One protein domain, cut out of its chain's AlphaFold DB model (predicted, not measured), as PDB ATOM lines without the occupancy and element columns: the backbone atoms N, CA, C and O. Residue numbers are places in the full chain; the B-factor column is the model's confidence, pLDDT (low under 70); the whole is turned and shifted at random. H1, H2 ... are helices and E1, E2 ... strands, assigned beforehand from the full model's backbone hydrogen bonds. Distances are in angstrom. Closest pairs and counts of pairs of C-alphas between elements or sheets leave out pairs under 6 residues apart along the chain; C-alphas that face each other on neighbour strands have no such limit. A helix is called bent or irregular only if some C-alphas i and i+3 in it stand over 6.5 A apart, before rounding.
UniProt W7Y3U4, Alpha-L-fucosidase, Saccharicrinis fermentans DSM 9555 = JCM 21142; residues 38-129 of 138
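Overview. This is residues 38 to 129 of the 138 residues of the protein "Alpha-L-fucosidase" of Saccharicrinis fermentans DSM 9555 = JCM 21142 (UniProt W7Y3U4). The printed part is a loose, elongated shape of two groups: at one end two short parallel strands, E1 and E2, side by side with H5 next to them and H1 farther out, and at the other end H2, H3 and H4 with their loops. The chain passes from the strands to the far group through the link after E1 and comes back to H5 through the link after H4, where residues 107 to 113 stand free, 111 to 113 of them in H5. The printed part has 92 residues, with five named helices and two named strands in the order H1, E1, H2, H3, H4, H5, E2. The class is mostly helix, though under half of the residues are in named elements. The radius of gyration of the C-alphas is 17.5 A, and the C-alphas span 51 by 30 by 19 A.

Arrangement. H1, residues 39 to 44, leads by a tight link into E1, residues 47 to 50. E1 is the parallel neighbour of E2, residues 125 to 128, with 8 degrees between their directions. C-alphas 47 and 125 face each other at 4.6 A; N 48 and O 125 are within hydrogen-bond range at 3.0 A, as are N 127 and O 48 at 2.9 A. The closest C-alphas of H1 and E2 are those of Ala 44 and Phe 125, 7.2 A apart. H2, residues 65 to 68, and H3, residues 83 to 91, only just touch, with 3 pairs of C-alphas within 8 A; the closest are those of Trp 68 and Val 83, 5.6 A. H4, residues 97 to 103, is close to H2 but not clearly touching: the C-alphas of Pro 66 and Tyr 97 are 5.9 A apart. H4 is only just irregular, with C-alphas 99 and 102 6.6 A apart. The closest C-alphas of H5, residues 111 to 120, and E1 are those of Val 48 and Phe 118, 7.1 A. E1 and E2 with H2, H3, H4 and H5 between them form a strand-helix-strand unit, two parallel neighbour strands joined through helices. Every O i to N i+4 pair is within hydrogen-bond range in H1, H3 and H5; H4 has 0 of 3, but 3 of 4 O i to N i+3 pairs, and H2 is too short for an O i to N i+4 pair.

Along the chain. H1 begins at C-alpha 39, (-130.293, 25.551, -36.974), and measures 8.5 A. E1 measures 10.4 A, H2 5.1 A, H3 11.5 A and H4 10.8 A. H5, 14.2 A, begins at C-alpha 111, (-112.315, 5.905, -31.238). E2, 10.8 A, ends at C-alpha 128, (-113.811, 10.521, -40.851).

Size, cuts and confidence. The two C-alphas farthest apart are those of Glu 39 and Asn 93, 52.9 A. The links E1 to H2 and H2 to H3 are long, each with 14 residues. The printed part has no cut. Its mean pLDDT is 96.9, and no printed residue is under 70.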
ATOM      1  N   PRO A  38    -129.644  23.561 -41.384       95.50
ATOM      2  CA  PRO A  38    -130.482  23.457 -40.196       95.50
ATOM      3  C   PRO A  38    -129.871  24.242 -39.026       95.50
ATOM      4  O   PRO A  38    -128.656  24.445 -38.960       95.50
ATOM      5  N   GLU A  39    -130.707  24.669 -38.076       97.31
ATOM      6  CA  GLU A  39    -130.293  25.551 -36.974       97.31
ATOM      7  C   GLU A  39    -129.159  24.958 -36.122       97.31
ATOM      8  O   GLU A  39    -128.207  25.660 -35.782       97.31
ATOM      9  N   TRP A  40    -129.199  23.653 -35.834       97.06
ATOM     10  CA  TRP A  40    -128.138  22.991 -35.071       97.06
ATOM     11  C   TRP A  40    -126.773  23.110 -35.770       97.06
ATOM     12  O   TRP A  40    -125.771  23.366 -35.107       97.06
ATOM     13  N   PHE A  41    -126.731  22.987 -37.105       97.12
ATOM     14  CA  PHE A  41    -125.497  23.077 -37.884       97.12
ATOM     15  C   PHE A  41    -125.021  24.526 -37.969       97.12
ATOM     16  O   PHE A  41    -123.839  24.809 -37.772       97.12
ATOM     17  N   ALA A  42    -125.954  25.468 -38.153       97.31
ATOM     18  CA  ALA A  42    -125.650  26.891 -38.072       97.31
ATOM     19  C   ALA A  42    -125.032  27.257 -36.715       97.31
ATOM     20  O   ALA A  42    -124.105  28.064 -36.677       97.31
ATOM     21  N   ASN A  43    -125.510  26.666 -35.617       98.00
ATOM     22  CA  ASN A  43    -125.052  26.932 -34.253       98.00
ATOM     23  C   ASN A  43    -123.810  26.127 -33.840       98.00
ATOM     24  O   ASN A  43    -123.167  26.492 -32.861       98.00
ATOM     25  N   ALA A  44    -123.447  25.079 -34.582       97.81
ATOM     26  CA  ALA A  44    -122.329  24.197 -34.260       97.81
ATOM     27  C   ALA A  44    -120.967  24.913 -34.294       97.81
ATOM     28  O   ALA A  44    -120.155  24.710 -33.396       97.81
ATOM     29  N   LYS A  45    -120.745  25.777 -35.299       97.19
ATOM     30  CA  LYS A  45    -119.552  26.626 -35.552       97.19
ATOM     31  C   LYS A  45    -118.206  25.910 -35.736       97.19
ATOM     32  O   LYS A  45    -117.414  26.361 -36.556       97.19
ATOM     33  N   LEU A  46    -117.946  24.831 -35.004       98.06
ATOM     34  CA  LEU A  46    -116.719  24.048 -35.037       98.06
ATOM     35  C   LEU A  46    -117.055  22.571 -35.236       98.06
ATOM     36  O   LEU A  46    -117.871  22.000 -34.509       98.06
ATOM     37  N   GLY A  47    -116.376  21.948 -36.190       97.88
ATOM     38  CA  GLY A  47    -116.359  20.505 -36.347       97.88
ATOM     39  C   GLY A  47    -114.990  20.019 -36.793       97.88
ATOM     40  O   GLY A  47    -114.152  20.817 -37.219       97.88
ATOM     41  N   VAL A  48    -114.764  18.715 -36.667       98.12
ATOM     42  CA  VAL A  48    -113.483  18.078 -36.986       98.12
ATOM     43  C   VAL A  48    -113.672  17.029 -38.065       98.12
ATOM     44  O   VAL A  48    -114.583  16.209 -38.010       98.12
ATOM     45  N   TYR A  49    -112.768  17.042 -39.034       96.81
ATOM     46  CA  TYR A  49    -112.673  16.020 -40.058       96.81
ATOM     47  C   TYR A  49    -111.215  15.618 -40.234       96.81
ATOM     48  O   TYR A  49    -110.337  16.482 -40.195       96.81
ATOM     49  N   PHE A  50    -110.944  14.331 -40.435       94.88
ATOM     50  CA  PHE A  50    -109.574  13.837 -40.538       94.88
ATOM     51  C   PHE A  50    -109.365  12.912 -41.737       94.88
ATOM     52  O   PHE A  50    -110.205  12.074 -42.068       94.88
ATOM     53  N   HIS A  51    -108.199  13.074 -42.369       97.25
ATOM     54  CA  HIS A  51    -107.729  12.234 -43.465       97.25
ATOM     55  C   HIS A  51    -106.855  11.118 -42.897       97.25
ATOM     56  O   HIS A  51    -105.680  11.331 -42.595       97.25
ATOM     57  N   TRP A  52    -107.438   9.937 -42.718       97.38
ATOM     58  CA  TRP A  52    -106.737   8.772 -42.197       97.38
ATOM     59  C   TRP A  52    -107.243   7.509 -42.885       97.38
ATOM     60  O   TRP A  52    -108.438   7.250 -42.865       97.38
ATOM     61  N   GLY A  53    -106.342   6.747 -43.503       97.12
ATOM     62  CA  GLY A  53    -106.671   5.559 -44.292       97.12
ATOM     63  C   GLY A  53    -105.410   4.826 -44.748       97.12
ATOM     64  O   GLY A  53    -104.330   5.040 -44.192       97.12
ATOM     65  N   VAL A  54    -105.515   3.979 -45.774       98.19
ATOM     66  CA  VAL A  54    -104.379   3.184 -46.285       98.19
ATOM     67  C   VAL A  54    -103.216   4.080 -46.735       98.19
ATOM     68  O   VAL A  54    -102.057   3.790 -46.436       98.19
ATOM     69  N   TYR A  55    -103.511   5.241 -47.324       97.50
ATOM     70  CA  TYR A  55    -102.522   6.253 -47.717       97.50
ATOM     71  C   TYR A  55    -101.716   6.822 -46.539       97.50
ATOM     72  O   TYR A  55    -100.673   7.438 -46.745       97.50
ATOM     73  N   SER A  56    -102.154   6.607 -45.295       97.62
ATOM     74  CA  SER A  56    -101.409   6.990 -44.094       97.62
ATOM     75  C   SER A  56    -100.302   5.995 -43.725       97.62
ATOM     76  O   SER A  56     -99.395   6.373 -42.988       97.62
ATOM     77  N   VAL A  57    -100.331   4.753 -44.230       98.00
ATOM     78  CA  VAL A  57     -99.300   3.728 -43.962       98.00
ATOM     79  C   VAL A  57     -97.888   4.177 -44.373       98.00
ATOM     80  O   VAL A  57     -96.995   4.091 -43.530       98.00
ATOM     81  N   PRO A  58     -97.640   4.685 -45.600       96.50
ATOM     82  CA  PRO A  58     -96.302   5.135 -45.991       96.50
ATOM     83  C   PRO A  58     -95.825   6.394 -45.250       96.50
ATOM     84  O   PRO A  58     -94.640   6.712 -45.326       96.50
ATOM     85  N   ALA A  59     -96.724   7.114 -44.563       95.06
ATOM     86  CA  ALA A  59     -96.428   8.280 -43.725       95.06
ATOM     87  C   ALA A  59     -95.548   9.364 -44.394       95.06
ATOM     88  O   ALA A  59     -94.764  10.042 -43.728       95.06
ATOM     89  N   THR A  60     -95.677   9.554 -45.711       91.50
ATOM     90  CA  THR A  60     -94.936  10.571 -46.472       91.50
ATOM     91  C   THR A  60     -95.814  11.188 -47.555       91.50
ATOM     92  O   THR A  60     -96.655  10.513 -48.137       91.50
ATOM     93  N   ASP A  61     -95.590  12.473 -47.837       90.38
ATOM     94  CA  ASP A  61     -96.153  13.215 -48.978       90.38
ATOM     95  C   ASP A  61     -97.702  13.275 -49.078       90.38
ATOM     96  O   ASP A  61     -98.225  13.815 -50.054       90.38
ATOM     97  N   GLY A  62     -98.431  12.834 -48.048       93.06
ATOM     98  CA  GLY A  62     -99.870  13.063 -47.871       93.06
ATOM     99  C   GLY A  62    -100.783  12.042 -48.555       93.06
ATOM    100  O   GLY A  62    -100.352  11.024 -49.090       93.06
ATOM    101  N   GLU A  63    -102.079  12.327 -48.547       96.50
ATOM    102  CA  GLU A  63    -103.158  11.444 -48.999       96.50
ATOM    103  C   GLU A  63    -103.192  11.210 -50.519       96.50
ATOM    104  O   GLU A  63    -103.863  10.298 -50.997       96.50
ATOM    105  N   TRP A  64    -102.435  12.000 -51.286       97.56
ATOM    106  CA  TRP A  64    -102.225  11.802 -52.725       97.56
ATOM    107  C   TRP A  64    -101.026  10.899 -53.055       97.56
ATOM    108  O   TRP A  64    -100.770  10.642 -54.235       97.56
ATOM    109  N   TYR A  65    -100.325  10.357 -52.052       98.25
ATOM    110  CA  TYR A  65     -99.326   9.300 -52.243       98.25
ATOM    111  C   TYR A  65     -99.767   8.185 -53.214       98.25
ATOM    112  O   TYR A  65     -98.995   7.886 -54.132       98.25
ATOM    113  N   PRO A  66    -100.997   7.626 -53.110       98.12
ATOM    114  CA  PRO A  66    -101.456   6.531 -53.971       98.12
ATOM    115  C   PRO A  66    -101.448   6.911 -55.448       98.12
ATOM    116  O   PRO A  66    -101.208   6.080 -56.313       98.12
ATOM    117  N   ARG A  67    -101.681   8.193 -55.749       97.75
ATOM    118  CA  ARG A  67    -101.626   8.721 -57.108       97.75
ATOM    119  C   ARG A  67    -100.190   8.995 -57.543       97.75
ATOM    120  O   ARG A  67     -99.811   8.650 -58.659       97.75
ATOM    121  N   TRP A  68     -99.396   9.649 -56.697       97.94
ATOM    122  CA  TRP A  68     -98.066  10.126 -57.082       97.94
ATOM    123  C   TRP A  68     -96.999   9.038 -57.150       97.94
ATOM    124  O   TRP A  68     -96.017   9.215 -57.869       97.94
ATOM    125  N   MET A  69     -97.215   7.880 -56.521       97.62
ATOM    126  CA  MET A  69     -96.323   6.725 -56.678       97.62
ATOM    127  C   MET A  69     -96.331   6.121 -58.092       97.62
ATOM    128  O   MET A  69     -95.473   5.302 -58.402       97.62
ATOM    129  N   TYR A  70     -97.239   6.576 -58.962       97.62
ATOM    130  CA  TYR A  70     -97.363   6.155 -60.361       97.62
ATOM    131  C   TYR A  70     -96.990   7.238 -61.382       97.62
ATOM    132  O   TYR A  70     -97.225   7.060 -62.575       97.62
ATOM    133  N   VAL A  71     -96.425   8.370 -60.947       97.50
ATOM    134  CA  VAL A  71     -96.088   9.493 -61.839       97.50
ATOM    135  C   VAL A  71     -94.573   9.747 -61.826       97.50
ATOM    136  O   VAL A  71     -94.114  10.565 -61.028       97.50
ATOM    137  N   PRO A  72     -93.788   9.064 -62.687       96.19
ATOM    138  CA  PRO A  72     -92.323   9.157 -62.687       96.19
ATOM    139  C   PRO A  72     -91.789  10.553 -63.011       96.19
ATOM    140  O   PRO A  72     -90.828  10.997 -62.391       96.19
ATOM    141  N   ASP A  73     -92.444  11.262 -63.929       94.75
ATOM    142  CA  ASP A  73     -91.964  12.543 -64.463       94.75
ATOM    143  C   ASP A  73     -92.610  13.756 -63.775       94.75
ATOM    144  O   ASP A  73     -92.722  14.841 -64.349       94.75
ATOM    145  N   ARG A  74     -93.098  13.586 -62.539       94.44
ATOM    146  CA  ARG A  74     -93.675  14.698 -61.780       94.44
ATOM    147  C   ARG A  74     -92.578  15.699 -61.426       94.44
ATOM    148  O   ARG A  74     -91.550  15.308 -60.885       94.44
ATOM    149  N   ASP A  75     -92.828  16.988 -61.668       96.75
ATOM    150  CA  ASP A  75     -91.889  18.047 -61.280       96.75
ATOM    151  C   ASP A  75     -91.547  17.923 -59.776       96.75
ATOM    152  O   ASP A  75     -92.449  18.042 -58.936       96.75
ATOM    153  N   PRO A  76     -90.261  17.713 -59.429       93.81
ATOM    154  CA  PRO A  76     -89.763  17.605 -58.058       93.81
ATOM    155  C   PRO A  76     -90.161  18.747 -57.116       93.81
ATOM    156  O   PRO A  76     -90.107  18.572 -55.898       93.81
ATOM    157  N   LYS A  77     -90.503  19.920 -57.665       94.56
ATOM    158  CA  LYS A  77     -90.897  21.122 -56.918       94.56
ATOM    159  C   LYS A  77     -92.386  21.163 -56.584       94.56
ATOM    160  O   LYS A  77     -92.790  21.953 -55.733       94.56
ATOM    161  N   LEU A  78     -93.209  20.353 -57.249       94.88
ATOM    162  CA  LEU A  78     -94.633  20.255 -56.953       94.88
ATOM    163  C   LEU A  78     -94.869  19.300 -55.783       94.88
ATOM    164  O   LEU A  78     -94.105  18.363 -55.546       94.88
ATOM    165  N   TRP A  79     -95.980  19.497 -55.074       93.38
ATOM    166  CA  TRP A  79     -96.412  18.568 -54.034       93.38
ATOM    167  C   TRP A  79     -96.494  17.139 -54.585       93.38
ATOM    168  O   TRP A  79     -97.098  16.905 -55.636       93.38
ATOM    169  N   GLY A  80     -95.845  16.196 -53.901       95.75
ATOM    170  CA  GLY A  80     -95.748  14.801 -54.317       95.75
ATOM    171  C   GLY A  80     -94.682  14.508 -55.379       95.75
ATOM    172  O   GLY A  80     -94.566  13.367 -55.810       95.75
ATOM    173  N   GLY A  81     -93.890  15.500 -55.804       96.69
ATOM    174  CA  GLY A  81     -92.865  15.344 -56.847       96.69
ATOM    175  C   GLY A  81     -91.763  14.335 -56.521       96.69
ATOM    176  O   GLY A  81     -91.096  13.838 -57.418       96.69
ATOM    177  N   GLN A  82     -91.595  13.983 -55.246       95.75
ATOM    178  CA  GLN A  82     -90.618  12.983 -54.806       95.75
ATOM    179  C   GLN A  82     -91.226  11.598 -54.562       95.75
ATOM    180  O   GLN A  82     -90.482  10.657 -54.295       95.75
ATOM    181  N   VAL A  83     -92.555  11.458 -54.623       97.75
ATOM    182  CA  VAL A  83     -93.246  10.237 -54.181       97.75
ATOM    183  C   VAL A  83     -92.845   9.038 -55.012       97.75
ATOM    184  O   VAL A  83     -92.490   8.020 -54.429       97.75
ATOM    185  N   TYR A  84     -92.855   9.163 -56.345       97.75
ATOM    186  CA  TYR A  84     -92.454   8.071 -57.230       97.75
ATOM    187  C   TYR A  84     -91.066   7.558 -56.844       97.75
ATOM    188  O   TYR A  84     -90.926   6.410 -56.433       97.75
ATOM    189  N   LYS A  85     -90.055   8.436 -56.866       96.69
ATOM    190  CA  LYS A  85     -88.670   8.084 -56.535       96.69
ATOM    191  C   LYS A  85     -88.554   7.435 -55.150       96.69
ATOM    192  O   LYS A  85     -88.037   6.326 -55.049       96.69
ATOM    193  N   LYS A  86     -89.086   8.082 -54.107       96.44
ATOM    194  CA  LYS A  86     -89.041   7.568 -52.728       96.44
ATOM    195  C   LYS A  86     -89.734   6.213 -52.587       96.44
ATOM    196  O   LYS A  86     -89.242   5.358 -51.857       96.44
ATOM    197  N   HIS A  87     -90.866   6.011 -53.264       98.06
ATOM    198  CA  HIS A  87     -91.584   4.740 -53.238       98.06
ATOM    199  C   HIS A  87     -90.711   3.620 -53.810       98.06
ATOM    200  O   HIS A  87     -90.529   2.601 -53.146       98.06
ATOM    201  N   ARG A  88     -90.102   3.836 -54.988       97.56
ATOM    202  CA  ARG A  88     -89.206   2.845 -55.611       97.56
ATOM    203  C   ARG A  88     -87.990   2.539 -54.740       97.56
ATOM    204  O   ARG A  88     -87.609   1.381 -54.630       97.56
ATOM    205  N   GLU A  89     -87.405   3.556 -54.110       97.19
ATOM    206  CA  GLU A  89     -86.249   3.397 -53.215       97.19
ATOM    207  C   GLU A  89     -86.594   2.647 -51.919       97.19
ATOM    208  O   GLU A  89     -85.767   1.895 -51.413       97.19
ATOM    209  N   THR A  90     -87.806   2.832 -51.386       97.62
ATOM    210  CA  THR A  90     -88.212   2.273 -50.083       97.62
ATOM    211  C   THR A  90     -88.817   0.876 -50.203       97.62
ATOM    212  O   THR A  90     -88.496  -0.004 -49.409       97.62
ATOM    213  N   TYR A  91     -89.707   0.674 -51.175       97.81
ATOM    214  CA  TYR A  91     -90.525  -0.538 -51.295       97.81
ATOM    215  C   TYR A  91     -90.151  -1.399 -52.506       97.81
ATOM    216  O   TYR A  91     -90.548  -2.560 -52.592       97.81
ATOM    217  N   GLY A  92     -89.346  -0.864 -53.425       97.44
ATOM    218  CA  GLY A  92     -88.931  -1.562 -54.632       97.44
ATOM    219  C   GLY A  92     -89.921  -1.425 -55.783       97.44
ATOM    220  O   GLY A  92     -90.882  -0.655 -55.750       97.44
ATOM    221  N   ASN A  93     -89.627  -2.152 -56.861       95.88
ATOM    222  CA  ASN A  93     -90.318  -1.955 -58.125       95.88
ATOM    223  C   ASN A  93     -91.675  -2.670 -58.232       95.88
ATOM    224  O   ASN A  93     -92.534  -2.248 -59.013       95.88
ATOM    225  N   ASP A  94     -91.849  -3.724 -57.447       97.81
ATOM    226  CA  ASP A  94     -93.004  -4.611 -57.548       97.81
ATOM    227  C   ASP A  94     -94.074  -4.294 -56.501       97.81
ATOM    228  O   ASP A  94     -95.216  -4.701 -56.676       97.81
ATOM    229  N   PHE A  95     -93.741  -3.508 -55.473       98.38
ATOM    230  CA  PHE A  95     -94.691  -3.072 -54.456       98.38
ATOM    231  C   PHE A  95     -95.668  -2.046 -55.043       98.38
ATOM    232  O   PHE A  95     -95.269  -1.032 -55.618       98.38
ATOM    233  N   GLN A  96     -96.959  -2.324 -54.919       98.25
ATOM    234  CA  GLN A  96     -98.057  -1.514 -55.430       98.25
ATOM    235  C   GLN A  96     -98.866  -0.907 -54.289       98.25
ATOM    236  O   GLN A  96     -98.752  -1.299 -53.132       98.25
ATOM    237  N   TYR A  97     -99.736   0.054 -54.606       98.44
ATOM    238  CA  TYR A  97    -100.525   0.722 -53.575       98.44
ATOM    239  C   TYR A  97    -101.401  -0.247 -52.762       98.44
ATOM    240  O   TYR A  97    -101.485  -0.135 -51.541       98.44
ATOM    241  N   HIS A  98    -102.012  -1.234 -53.423       98.00
ATOM    242  CA  HIS A  98    -102.869  -2.219 -52.760       98.00
ATOM    243  C   HIS A  98    -102.113  -3.098 -51.754       98.00
ATOM    244  O   HIS A  98    -102.732  -3.617 -50.829       98.00
ATOM    245  N   ASP A  99    -100.787  -3.205 -51.860       98.56
ATOM    246  CA  ASP A  99     -99.974  -3.946 -50.895       98.56
ATOM    247  C   ASP A  99     -99.896  -3.239 -49.530       98.56
ATOM    248  O   ASP A  99     -99.586  -3.872 -48.519       98.56
ATOM    249  N   PHE A 100    -100.248  -1.948 -49.450       98.44
ATOM    250  CA  PHE A 100    -100.416  -1.253 -48.172       98.44
ATOM    251  C   PHE A 100    -101.715  -1.612 -47.444       98.44
ATOM    252  O   PHE A 100    -101.770  -1.456 -46.224       98.44
ATOM    253  N   ILE A 101    -102.745  -2.110 -48.138       98.38
ATOM    254  CA  ILE A 101    -104.047  -2.449 -47.535       98.38
ATOM    255  C   ILE A 101    -103.890  -3.398 -46.332       98.38
ATOM    256  O   ILE A 101    -104.327  -3.036 -45.240       98.38
ATOM    257  N   PRO A 102    -103.217  -4.566 -46.440       98.12
ATOM    258  CA  PRO A 102    -103.033  -5.459 -45.291       98.12
ATOM    259  C   PRO A 102    -102.121  -4.887 -44.186       98.12
ATOM    260  O   PRO A 102    -102.034  -5.459 -43.094       98.12
ATOM    261  N   LEU A 103    -101.410  -3.788 -44.453       98.00
ATOM    262  CA  LEU A 103    -100.533  -3.112 -43.494       98.00
ATOM    263  C   LEU A 103    -101.266  -2.025 -42.697       98.00
ATOM    264  O   LEU A 103    -100.820  -1.663 -41.603       98.00
ATOM    265  N   TRP A 104    -102.408  -1.541 -43.189       97.50
ATOM    266  CA  TRP A 104    -103.268  -0.617 -42.460       97.50
ATOM    267  C   TRP A 104    -104.026  -1.360 -41.349       97.50
ATOM    268  O   TRP A 104    -105.102  -1.911 -41.549       97.50
ATOM    269  N   LYS A 105    -103.411  -1.432 -40.160       96.62
ATOM    270  CA  LYS A 105    -103.922  -2.207 -39.007       96.62
ATOM    271  C   LYS A 105    -104.410  -1.366 -37.833       96.62
ATOM    272  O   LYS A 105    -105.044  -1.904 -36.935       96.62
ATOM    273  N   ALA A 106    -104.031  -0.088 -37.794       95.50
ATOM    274  CA  ALA A 106    -104.410   0.850 -36.739       95.50
ATOM    275  C   ALA A 106    -104.300   0.309 -35.282       95.50
ATOM    276  O   ALA A 106    -105.208   0.517 -34.480       95.50
ATOM    277  N   PRO A 107    -103.198  -0.352 -34.872       97.19
ATOM    278  CA  PRO A 107    -103.172  -1.144 -33.632       97.19
ATOM    279  C   PRO A 107    -103.281  -0.325 -32.334       97.19
ATOM    280  O   PRO A 107    -103.464  -0.897 -31.265       97.19
ATOM    281  N   LYS A 108    -103.118   1.000 -32.412       97.44
ATOM    282  CA  LYS A 108    -103.224   1.935 -31.282       97.44
ATOM    283  C   LYS A 108    -104.443   2.854 -31.391       97.44
ATOM    284  O   LYS A 108    -104.515   3.853 -30.687       97.44
ATOM    285  N   PHE A 109    -105.348   2.586 -32.327       96.69
ATOM    286  CA  PHE A 109    -106.520   3.423 -32.518       96.69
ATOM    287  C   PHE A 109    -107.536   3.204 -31.399       96.69
ATOM    288  O   PHE A 109    -107.899   2.072 -31.086       96.69
ATOM    289  N   SER A 110    -108.019   4.309 -30.838       97.81
ATOM    290  CA  SER A 110    -109.114   4.344 -29.880       97.81
ATOM    291  C   SER A 110    -110.101   5.415 -30.320       97.81
ATOM    292  O   SER A 110    -109.845   6.611 -30.181       97.81
ATOM    293  N   ALA A 111    -111.248   4.986 -30.852       95.94
ATOM    294  CA  ALA A 111    -112.315   5.905 -31.238       95.94
ATOM    295  C   ALA A 111    -112.780   6.753 -30.046       95.94
ATOM    296  O   ALA A 111    -113.069   7.933 -30.207       95.94
ATOM    297  N   LYS A 112    -112.795   6.167 -28.839       97.88
ATOM    298  CA  LYS A 112    -113.151   6.880 -27.613       97.88
ATOM    299  C   LYS A 112    -112.184   8.028 -27.323       97.88
ATOM    300  O   LYS A 112    -112.647   9.139 -27.121       97.88
ATOM    301  N   GLU A 113    -110.875   7.778 -27.337       98.12
ATOM    302  CA  GLU A 113    -109.883   8.829 -27.057       98.12
ATOM    303  C   GLU A 113    -109.997   9.992 -28.046       98.12
ATOM    304  O   GLU A 113    -109.862  11.151 -27.667       98.12
ATOM    305  N   TRP A 114    -110.282   9.688 -29.314       97.75
ATOM    306  CA  TRP A 114    -110.467  10.714 -30.334       97.75
ATOM    307  C   TRP A 114    -111.749  11.512 -30.110       97.75
ATOM    308  O   TRP A 114    -111.707  12.735 -30.155       97.75
ATOM    309  N   VAL A 115    -112.872  10.840 -29.842       97.19
ATOM    310  CA  VAL A 115    -114.150  11.507 -29.550       97.19
ATOM    311  C   VAL A 115    -114.032  12.388 -28.309       97.19
ATOM    312  O   VAL A 115    -114.422  13.548 -28.385       97.19
ATOM    313  N   ASP A 116    -113.443  11.877 -27.224       98.25
ATOM    314  CA  ASP A 116    -113.223  12.636 -25.988       98.25
ATOM    315  C   ASP A 116    -112.387  13.898 -26.277       98.25
ATOM    316  O   ASP A 116    -112.781  15.008 -25.935       98.25
ATOM    317  N   MET A 117    -111.274  13.755 -27.006       98.12
ATOM    318  CA  MET A 117    -110.425  14.886 -27.396       98.12
ATOM    319  C   MET A 117    -111.170  15.912 -28.268       98.12
ATOM    320  O   MET A 117    -110.985  17.121 -28.105       98.12
ATOM    321  N   PHE A 118    -111.993  15.457 -29.217       97.81
ATOM    322  CA  PHE A 118    -112.761  16.350 -30.087       97.81
ATOM    323  C   PHE A 118    -113.890  17.067 -29.335       97.81
ATOM    324  O   PHE A 118    -114.195  18.225 -29.629       97.81
ATOM    325  N   GLU A 119    -114.499  16.411 -28.353       97.38
ATOM    326  CA  GLU A 119    -115.466  17.043 -27.462       97.38
ATOM    327  C   GLU A 119    -114.788  18.107 -26.585       97.38
ATOM    328  O   GLU A 119    -115.275  19.238 -26.518       97.38
ATOM    329  N   ASP A 120    -113.617  17.798 -26.018       98.38
ATOM    330  CA  ASP A 120    -112.840  18.712 -25.169       98.38
ATOM    331  C   ASP A 120    -112.385  19.981 -25.910       98.38
ATOM    332  O   ASP A 120    -112.348  21.069 -25.330       98.38
ATOM    333  N   MET A 121    -112.087  19.891 -27.212       97.62
ATOM    334  CA  MET A 121    -111.796  21.075 -28.040       97.62
ATOM    335  C   MET A 121    -113.050  21.874 -28.442       97.62
ATOM    336  O   MET A 121    -112.935  22.911 -29.097       97.62
ATOM    337  N   GLY A 122    -114.245  21.403 -28.072       98.12
ATOM    338  CA  GLY A 122    -115.523  22.058 -28.339       98.12
ATOM    339  C   GLY A 122    -116.131  21.749 -29.707       98.12
ATOM    340  O   GLY A 122    -117.013  22.491 -30.152       98.12
ATOM    341  N   ALA A 123    -115.682  20.694 -30.399       98.25
ATOM    342  CA  ALA A 123    -116.280  20.294 -31.667       98.25
ATOM    343  C   ALA A 123    -117.740  19.860 -31.461       98.25
ATOM    344  O   ALA A 123    -118.085  19.158 -30.514       98.25
ATOM    345  N   ARG A 124    -118.622  20.285 -32.368       98.00
ATOM    346  CA  ARG A 124    -120.065  19.987 -32.330       98.00
ATOM    347  C   ARG A 124    -120.505  18.988 -33.395       98.00
ATOM    348  O   ARG A 124    -121.637  18.520 -33.365       98.00
ATOM    349  N   PHE A 125    -119.613  18.661 -34.323       97.12
ATOM    350  CA  PHE A 125    -119.742  17.550 -35.255       97.12
ATOM    351  C   PHE A 125    -118.349  17.027 -35.601       97.12
ATOM    352  O   PHE A 125    -117.390  17.796 -35.682       97.12
ATOM    353  N   ILE A 126    -118.238  15.719 -35.799       97.00
ATOM    354  CA  ILE A 126    -116.995  15.058 -36.191       97.00
ATOM    355  C   ILE A 126    -117.270  14.100 -37.347       97.00
ATOM    356  O   ILE A 126    -118.384  13.596 -37.482       97.00
ATOM    357  N   GLY A 127    -116.260  13.830 -38.166       95.44
ATOM    358  CA  GLY A 127    -116.345  12.827 -39.219       95.44
ATOM    359  C   GLY A 127    -114.976  12.297 -39.617       95.44
ATOM    360  O   GLY A 127    -113.960  12.972 -39.458       95.44
ATOM    361  N   SER A 128    -114.961  11.084 -40.155       95.06
ATOM    362  CA  SER A 128    -113.811  10.521 -40.851       95.06
ATOM    363  C   SER A 128    -114.048  10.573 -42.353       95.06
ATOM    364  O   SER A 128    -115.194  10.584 -42.811       95.06
ATOM    365  N   ILE A 129    -112.966  10.518 -43.128       95.94
ATOM    366  CA  ILE A 129    -113.089  10.011 -44.493       95.94
ATOM    367  C   ILE A 129    -113.721   8.620 -44.430       95.94
ATOM    368  O   ILE A 129    -113.253   7.773 -43.679       95.94
TER     369      ILE A 129